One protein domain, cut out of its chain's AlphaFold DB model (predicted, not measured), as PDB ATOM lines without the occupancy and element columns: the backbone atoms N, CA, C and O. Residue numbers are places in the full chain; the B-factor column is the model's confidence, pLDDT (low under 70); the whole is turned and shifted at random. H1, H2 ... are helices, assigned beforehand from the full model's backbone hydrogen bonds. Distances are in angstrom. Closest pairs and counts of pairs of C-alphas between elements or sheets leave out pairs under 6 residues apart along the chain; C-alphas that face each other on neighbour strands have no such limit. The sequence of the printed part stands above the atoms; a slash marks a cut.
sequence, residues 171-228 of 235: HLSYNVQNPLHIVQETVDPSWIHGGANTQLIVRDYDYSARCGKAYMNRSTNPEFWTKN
ATOM      1  N   HIS A 171     153.792 265.098 246.036       92.00
ATOM      2  CA  HIS A 171     154.446 263.911 245.489       92.00
ATOM      3  C   HIS A 171     154.744 264.042 243.985       92.00
ATOM      4  O   HIS A 171     155.809 263.643 243.522       92.00
ATOM      5  N   LEU A 172     153.817 264.593 243.199       88.69
ATOM      6  CA  LEU A 172     154.021 264.816 241.766       88.69
ATOM      7  C   LEU A 172     154.968 265.991 241.512       88.69
ATOM      8  O   LEU A 172     155.809 265.894 240.626       88.69
ATOM      9  N   SER A 173     154.878 267.060 242.307       87.94
ATOM     10  CA  SER A 173     155.794 268.205 242.234       87.94
ATOM     11  C   SER A 173     157.248 267.765 242.438       87.94
ATOM     12  O   SER A 173     158.111 268.032 241.601       87.94
ATOM     13  N   TYR A 174     157.500 266.989 243.497       89.88
ATOM     14  CA  TYR A 174     158.837 266.511 243.838       89.88
ATOM     15  C   TYR A 174     159.392 265.499 242.831       89.88
ATOM     16  O   TYR A 174     160.593 265.492 242.585       89.88
ATOM     17  N   ASN A 175     158.545 264.652 242.237       89.56
ATOM     18  CA  ASN A 175     159.010 263.592 241.343       89.56
ATOM     19  C   ASN A 175     159.039 263.999 239.866       89.56
ATOM     20  O   ASN A 175     160.022 263.730 239.187       89.56
ATOM     21  N   VAL A 176     157.972 264.627 239.366       88.12
ATOM     22  CA  VAL A 176     157.722 264.796 237.923       88.12
ATOM     23  C   VAL A 176     158.229 266.128 237.382       88.12
ATOM     24  O   VAL A 176     158.627 266.170 236.225       88.12
ATOM     25  N   GLN A 177     158.200 267.210 238.170       86.06
ATOM     26  CA  GLN A 177     158.635 268.546 237.720       86.06
ATOM     27  C   GLN A 177     159.956 269.020 238.333       86.06
ATOM     28  O   GLN A 177     160.486 270.051 237.920       86.06
ATOM     29  N   ASN A 178     160.511 268.282 239.294       88.94
ATOM     30  CA  ASN A 178     161.795 268.625 239.885       88.94
ATOM     31  C   ASN A 178     162.922 268.435 238.848       88.94
ATOM     32  O   ASN A 178     163.111 267.311 238.373       88.94
ATOM     33  N   PRO A 179     163.697 269.484 238.504       90.06
ATOM     34  CA  PRO A 179     164.779 269.368 237.528       90.06
ATOM     35  C   PRO A 179     165.810 268.309 237.930       90.06
ATOM     36  O   PRO A 179     166.309 267.617 237.045       90.06
ATOM     37  N   LEU A 180     166.011 268.086 239.238       88.19
ATOM     38  CA  LEU A 180     166.879 267.030 239.774       88.19
ATOM     39  C   LEU A 180     166.484 265.609 239.339       88.19
ATOM     40  O   LEU A 180     167.249 264.681 239.557       88.19
ATOM     41  N   HIS A 181     165.298 265.390 238.773       88.81
ATOM     42  CA  HIS A 181     164.885 264.071 238.281       88.81
ATOM     43  C   HIS A 181     164.761 264.001 236.754       88.81
ATOM     44  O   HIS A 181     164.547 262.921 236.210       88.81
ATOM     45  N   ILE A 182     164.888 265.131 236.052       88.94
ATOM     46  CA  ILE A 182     164.625 265.233 234.606       88.94
ATOM     47  C   ILE A 182     165.889 265.646 233.856       88.94
ATOM     48  O   ILE A 182     166.224 265.067 232.825       88.94
ATOM     49  N   VAL A 183     166.574 266.672 234.364       88.00
ATOM     50  CA  VAL A 183     167.711 267.309 233.707       88.00
ATOM     51  C   VAL A 183     168.982 266.766 234.328       88.00
ATOM     52  O   VAL A 183     169.338 267.108 235.456       88.00
ATOM     53  N   GLN A 184     169.690 265.941 233.568       86.12
ATOM     54  CA  GLN A 184     170.879 265.233 234.033       86.12
ATOM     55  C   GLN A 184     171.976 266.192 234.527       86.12
ATOM     56  O   GLN A 184     172.609 265.918 235.540       86.12
ATOM     57  N   GLU A 185     172.125 267.354 233.883       83.31
ATOM     58  CA  GLU A 185     173.099 268.397 234.256       83.31
ATOM     59  C   GLU A 185     172.869 268.971 235.665       83.31
ATOM     60  O   GLU A 185     173.796 269.459 236.307       83.31
ATOM     61  N   THR A 186     171.626 268.926 236.158       85.31
ATOM     62  CA  THR A 186     171.299 269.394 237.515       85.31
ATOM     63  C   THR A 186     171.517 268.322 238.577       85.31
ATOM     64  O   THR A 186     171.728 268.658 239.739       85.31
ATOM     65  N   VAL A 187     171.489 267.044 238.182       86.38
ATOM     66  CA  VAL A 187     171.743 265.893 239.064       86.38
ATOM     67  C   VAL A 187     173.230 265.737 239.316       86.38
ATOM     68  O   VAL A 187     173.659 265.562 240.454       86.38
ATOM     69  N   ASP A 188     174.007 265.811 238.240       83.06
ATOM     70  CA  ASP A 188     175.449 265.680 238.273       83.06
ATOM     71  C   ASP A 188     176.068 266.815 237.446       83.06
ATOM     72  O   ASP A 188     175.961 266.808 236.216       83.06
ATOM     73  N   PRO A 189     176.758 267.774 238.090       79.62
ATOM     74  CA  PRO A 189     177.448 268.854 237.390       79.62
ATOM     75  C   PRO A 189     178.528 268.372 236.411       79.62
ATOM     76  O   PRO A 189     178.999 269.155 235.590       79.62
ATOM     77  N   SER A 190     178.975 267.116 236.524       77.69
ATOM     78  CA  SER A 190     179.945 266.504 235.613       77.69
ATOM     79  C   SER A 190     179.309 265.872 234.370       77.69
ATOM     80  O   SER A 190     180.028 265.493 233.441       77.69
ATOM     81  N   TRP A 191     177.978 265.767 234.319       81.75
ATOM     82  CA  TRP A 191     177.267 265.242 233.162       81.75
ATOM     83  C   TRP A 191     177.282 266.239 231.999       81.75
ATOM     84  O   TRP A 191     176.920 267.402 232.154       81.75
ATOM     85  N   ILE A 192     177.670 265.772 230.809       82.19
ATOM     86  CA  ILE A 192     177.756 266.584 229.589       82.19
ATOM     87  C   ILE A 192     177.035 265.850 228.456       82.19
ATOM     88  O   ILE A 192     177.268 264.660 228.218       82.19
ATOM     89  N   HIS A 193     176.178 266.560 227.718       76.31
ATOM     90  CA  HIS A 193     175.540 266.019 226.518       76.31
ATOM     91  C   HIS A 193     176.590 265.647 225.458       76.31
ATOM     92  O   HIS A 193     177.377 266.484 225.026       76.31
ATOM     93  N   GLY A 194     176.598 264.379 225.034       80.38
ATOM     94  CA  GLY A 194     177.607 263.830 224.114       80.38
ATOM     95  C   GLY A 194     178.745 263.060 224.797       80.38
ATOM     96  O   GLY A 194     179.565 262.466 224.101       80.38
ATOM     97  N   GLY A 195     178.749 263.000 226.134       79.62
ATOM     98  CA  GLY A 195     179.756 262.294 226.924       79.62
ATOM     99  C   GLY A 195     181.057 263.087 227.086       79.62
ATOM    100  O   GLY A 195     181.383 263.974 226.299       79.62
ATOM    101  N   ALA A 196     181.822 262.768 228.129       76.12
ATOM    102  CA  ALA A 196     183.146 263.352 228.315       76.12
ATOM    103  C   ALA A 196     184.130 262.772 227.282       76.12
ATOM    104  O   ALA A 196     184.200 261.557 227.085       76.12
ATOM    105  N   ASN A 197     184.915 263.632 226.626       81.56
ATOM    106  CA  ASN A 197     185.914 263.193 225.653       81.56
ATOM    107  C   ASN A 197     186.989 262.337 226.349       81.56
ATOM    108  O   ASN A 197     187.746 262.829 227.189       81.56
ATOM    109  N   THR A 198     187.086 261.063 225.963       82.81
ATOM    110  CA  THR A 198     188.028 260.096 226.547       82.81
ATOM    111  C   THR A 198     189.483 260.547 226.432       82.81
ATOM    112  O   THR A 198     190.281 260.285 227.330       82.81
ATOM    113  N   GLN A 199     189.830 261.295 225.381       80.69
ATOM    114  CA  GLN A 199     191.178 261.830 225.190       80.69
ATOM    115  C   GLN A 199     191.528 262.892 226.236       80.69
ATOM    116  O   GLN A 199     192.661 262.934 226.715       80.69
ATOM    117  N   LEU A 200     190.558 263.727 226.622       79.56
ATOM    118  CA  LEU A 200     190.753 264.733 227.667       79.56
ATOM    119  C   LEU A 200     190.922 264.067 229.029       79.56
ATOM    120  O   LEU A 200     191.806 264.458 229.778       79.56
ATOM    121  N   ILE A 201     190.163 263.003 229.306       81.56
ATOM    122  CA  ILE A 201     190.296 262.228 230.548       81.56
ATOM    123  C   ILE A 201     191.709 261.638 230.674       81.56
ATOM    124  O   ILE A 201     192.348 261.786 231.715       81.56
ATOM    125  N   VAL A 202     192.223 261.002 229.613       85.12
ATOM    126  CA  VAL A 202     193.577 260.417 229.609       85.12
ATOM    127  C   VAL A 202     194.644 261.499 229.770       85.12
ATOM    128  O   VAL A 202     195.568 261.332 230.566       85.12
ATOM    129  N   ARG A 203     194.505 262.620 229.055       82.44
ATOM    130  CA  ARG A 203     195.418 263.764 229.161       82.44
ATOM    131  C   ARG A 203     195.429 264.339 230.574       82.44
ATOM    132  O   ARG A 203     196.499 264.580 231.120       82.44
ATOM    133  N   ASP A 204     194.260 264.555 231.162       79.88
ATOM    134  CA  ASP A 204     194.130 265.164 232.482       79.88
ATOM    135  C   ASP A 204     194.632 264.206 233.582       79.88
ATOM    136  O   ASP A 204     195.244 264.655 234.552       79.88
ATOM    137  N   TYR A 205     194.471 262.886 233.406       83.50
ATOM    138  CA  TYR A 205     195.069 261.868 234.279       83.50
ATOM    139  C   TYR A 205     196.604 261.847 234.187       83.50
ATOM    140  O   TYR A 205     197.278 261.923 235.214       83.50
ATOM    141  N   ASP A 206     197.162 261.797 232.973       84.19
ATOM    142  CA  ASP A 206     198.614 261.836 232.736       84.19
ATOM    143  C   ASP A 206     199.229 263.133 233.283       84.19
ATOM    144  O   ASP A 206     200.234 263.113 233.995       84.19
ATOM    145  N   TYR A 207     198.566 264.265 233.048       78.69
ATOM    146  CA  TYR A 207     198.985 265.554 233.581       78.69
ATOM    147  C   TYR A 207     198.889 265.599 235.112       78.69
ATOM    148  O   TYR A 207     199.800 266.093 235.774       78.69
ATOM    149  N   SER A 208     197.830 265.038 235.708       77.88
ATOM    150  CA  SER A 208     197.709 264.917 237.165       77.88
ATOM    151  C   SER A 208     198.834 264.067 237.760       77.88
ATOM    152  O   SER A 208     199.337 264.416 238.828       77.88
ATOM    153  N   ALA A 209     199.231 262.979 237.094       83.62
ATOM    154  CA  ALA A 209     200.315 262.104 237.537       83.62
ATOM    155  C   ALA A 209     201.694 262.780 237.440       83.62
ATOM    156  O   ALA A 209     202.525 262.606 238.327       83.62
ATOM    157  N   ARG A 210     201.931 263.581 236.393       80.94
ATOM    158  CA  ARG A 210     203.216 264.269 236.162       80.94
ATOM    159  C   ARG A 210     203.372 265.566 236.950       80.94
ATOM    160  O   ARG A 210     204.463 265.868 237.419       80.94
ATOM    161  N   CYS A 211     202.300 266.349 237.058       74.94
ATOM    162  CA  CYS A 211     202.346 267.738 237.525       74.94
ATOM    163  C   CYS A 211     201.590 267.978 238.847       74.94
ATOM    164  O   CYS A 211     201.574 269.105 239.338       74.94
ATOM    165  N   GLY A 212     200.960 266.956 239.442       66.88
ATOM    166  CA  GLY A 212     200.506 266.991 240.840       66.88
ATOM    167  C   GLY A 212     199.382 267.984 241.175       66.88
ATOM    168  O   GLY A 212     199.449 268.644 242.206       66.88
ATOM    169  N   LYS A 213     198.347 268.110 240.328       61.41
ATOM    170  CA  LYS A 213     197.106 268.907 240.542       61.41
ATOM    171  C   LYS A 213     197.265 270.383 240.977       61.41
ATOM    172  O   LYS A 213     196.263 271.016 241.305       61.41
ATOM    173  N   ALA A 214     198.461 270.974 240.934       57.88
ATOM    174  CA  ALA A 214     198.753 272.277 241.552       57.88
ATOM    175  C   ALA A 214     197.866 273.450 241.072       57.88
ATOM    176  O   ALA A 214     197.626 274.401 241.816       57.88
ATOM    177  N   TYR A 215     197.339 273.372 239.848       58.56
ATOM    178  CA  TYR A 215     196.476 274.382 239.224       58.56
ATOM    179  C   TYR A 215     194.969 274.123 239.407       58.56
ATOM    180  O   TYR A 215     194.169 275.042 239.240       58.56
ATOM    181  N   MET A 216     194.572 272.898 239.770       57.94
ATOM    182  CA  MET A 216     193.162 272.503 239.908       57.94
ATOM    183  C   MET A 216     192.550 272.965 241.238       57.94
ATOM    184  O   MET A 216     191.340 273.155 241.331       57.94
ATOM    185  N   ASN A 217     193.374 273.188 242.265       57.78
ATOM    186  CA  ASN A 217     192.913 273.723 243.542       57.78
ATOM    187  C   ASN A 217     192.875 275.256 243.491       57.78
ATOM    188  O   ASN A 217     193.901 275.928 243.384       57.78
ATOM    189  N   ARG A 218     191.671 275.821 243.624       56.88
ATOM    190  CA  ARG A 218     191.447 277.276 243.606       56.88
ATOM    191  C   ARG A 218     192.211 278.016 244.715       56.88
ATOM    192  O   ARG A 218     192.541 279.183 244.544       56.88
ATOM    193  N   SER A 219     192.522 277.331 245.820       58.00
ATOM    194  CA  SER A 219     193.293 277.867 246.948       58.00
ATOM    195  C   SER A 219     194.795 277.994 246.677       58.00
ATOM    196  O   SER A 219     195.424 278.881 247.244       58.00
ATOM    197  N   THR A 220     195.377 277.152 245.817       57.38
ATOM    198  CA  THR A 220     196.822 277.158 245.519       57.38
ATOM    199  C   THR A 220     197.188 277.963 244.277       57.38
ATOM    200  O   THR A 220     198.363 278.260 244.089       57.38
ATOM    201  N   ASN A 221     196.219 278.343 243.435       59.81
ATOM    202  CA  ASN A 221     196.479 279.161 242.247       59.81
ATOM    203  C   ASN A 221     195.394 280.235 241.997       59.81
ATOM    204  O   ASN A 221     194.707 280.209 240.973       59.81
ATOM    205  N   PRO A 222     195.190 281.174 242.941       66.00
ATOM    206  CA  PRO A 222     194.084 282.129 242.889       66.00
ATOM    207  C   PRO A 222     194.171 283.095 241.698       66.00
ATOM    208  O   PRO A 222     193.135 283.463 241.151       66.00
ATOM    209  N   GLU A 223     195.373 283.467 241.247       67.44
ATOM    210  CA  GLU A 223     195.569 284.393 240.117       67.44
ATOM    211  C   GLU A 223     195.086 283.839 238.771       67.44
ATOM    212  O   GLU A 223     194.604 284.588 237.920       67.44
ATOM    213  N   PHE A 224     195.199 282.527 238.565       62.62
ATOM    214  CA  PHE A 224     194.729 281.880 237.344       62.62
ATOM    215  C   PHE A 224     193.191 281.887 237.262       62.62
ATOM    216  O   PHE A 224     192.613 282.227 236.229       62.62
ATOM    217  N   TRP A 225     192.520 281.585 238.378       64.44
ATOM    218  CA  TRP A 225     191.057 281.508 238.455       64.44
ATOM    219  C   TRP A 225     190.364 282.875 238.551       64.44
ATOM    220  O   TRP A 225     189.197 282.988 238.185       64.44
ATOM    221  N   THR A 226     191.044 283.922 239.029       66.62
ATOM    222  CA  THR A 226     190.502 285.294 239.012       66.62
ATOM    223  C   THR A 226     190.524 285.903 237.614       66.62
ATOM    224  O   THR A 226     189.604 286.639 237.263       66.62
ATOM    225  N   LYS A 227     191.527 285.563 236.792       64.06
ATOM    226  CA  LYS A 227     191.617 286.001 235.388       64.06
ATOM    227  C   LYS A 227     190.641 285.270 234.466       64.06
ATOM    228  O   LYS A 227     190.192 285.861 233.491       64.06
ATOM    229  N   ASN A 228     190.266 284.037 234.806       55.56
ATOM    230  CA  ASN A 228     189.278 283.235 234.079       55.56
ATOM    231  C   ASN A 228     188.104 282.834 234.997       55.56
ATOM    232  O   ASN A 228     188.005 281.677 235.406       55.56
TER     233      ASN A 228
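Overview. This is residues 171 to 228 of the 235 residues of an uncharacterized protein of viral metagenome (UniProt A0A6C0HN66). An open, stretched-out chain: three short helices, H1 to H3, stand in a row, a loop leads on to the longest helix, H4, and a second loop to H5, away from the others. The 58 printed residues include five named helices, H1 to H5 in order, and no named strand: all helix. The whole is extended, with a radius of gyration of the C-alphas of 17.1 A, and spans 49 by 27 by 17 A.

Arrangement. H1, residues 171 to 177, stands free; it is close to but not clearly touching H2, residues 179 to 182, the closest C-alphas being those of Asn 175 and His 181, 6.6 A. H2 and H3, residues 184 to 187, touch only at the corner, closest at the C-alphas of Leu 180 and Val 187, 5.0 A. H4, residues 198 to 211, and H5, residues 222 to 227, are apart from each other and from H1, H2 and H3. In H4 and H5 every O i to N i+4 pair is within hydrogen-bond range, in H1 2 of 3; H2 and H3 are too short for such a pair.

Along the chain. H1 begins at C-alpha 171 (154.446, 263.911, 245.489) and is 10.0 A long. H2 and H3 are 5.1 A each, H4 19.6 A and H5 8.8 A, ending at C-alpha 227 (191.617, 286.001, 235.388).

Size, cuts and confidence. The C-alphas farthest apart, of His 171 and Arg 210, are 49.7 A apart. The printed part has no cut and no long link; residues 212 to 228 have pLDDT under 70.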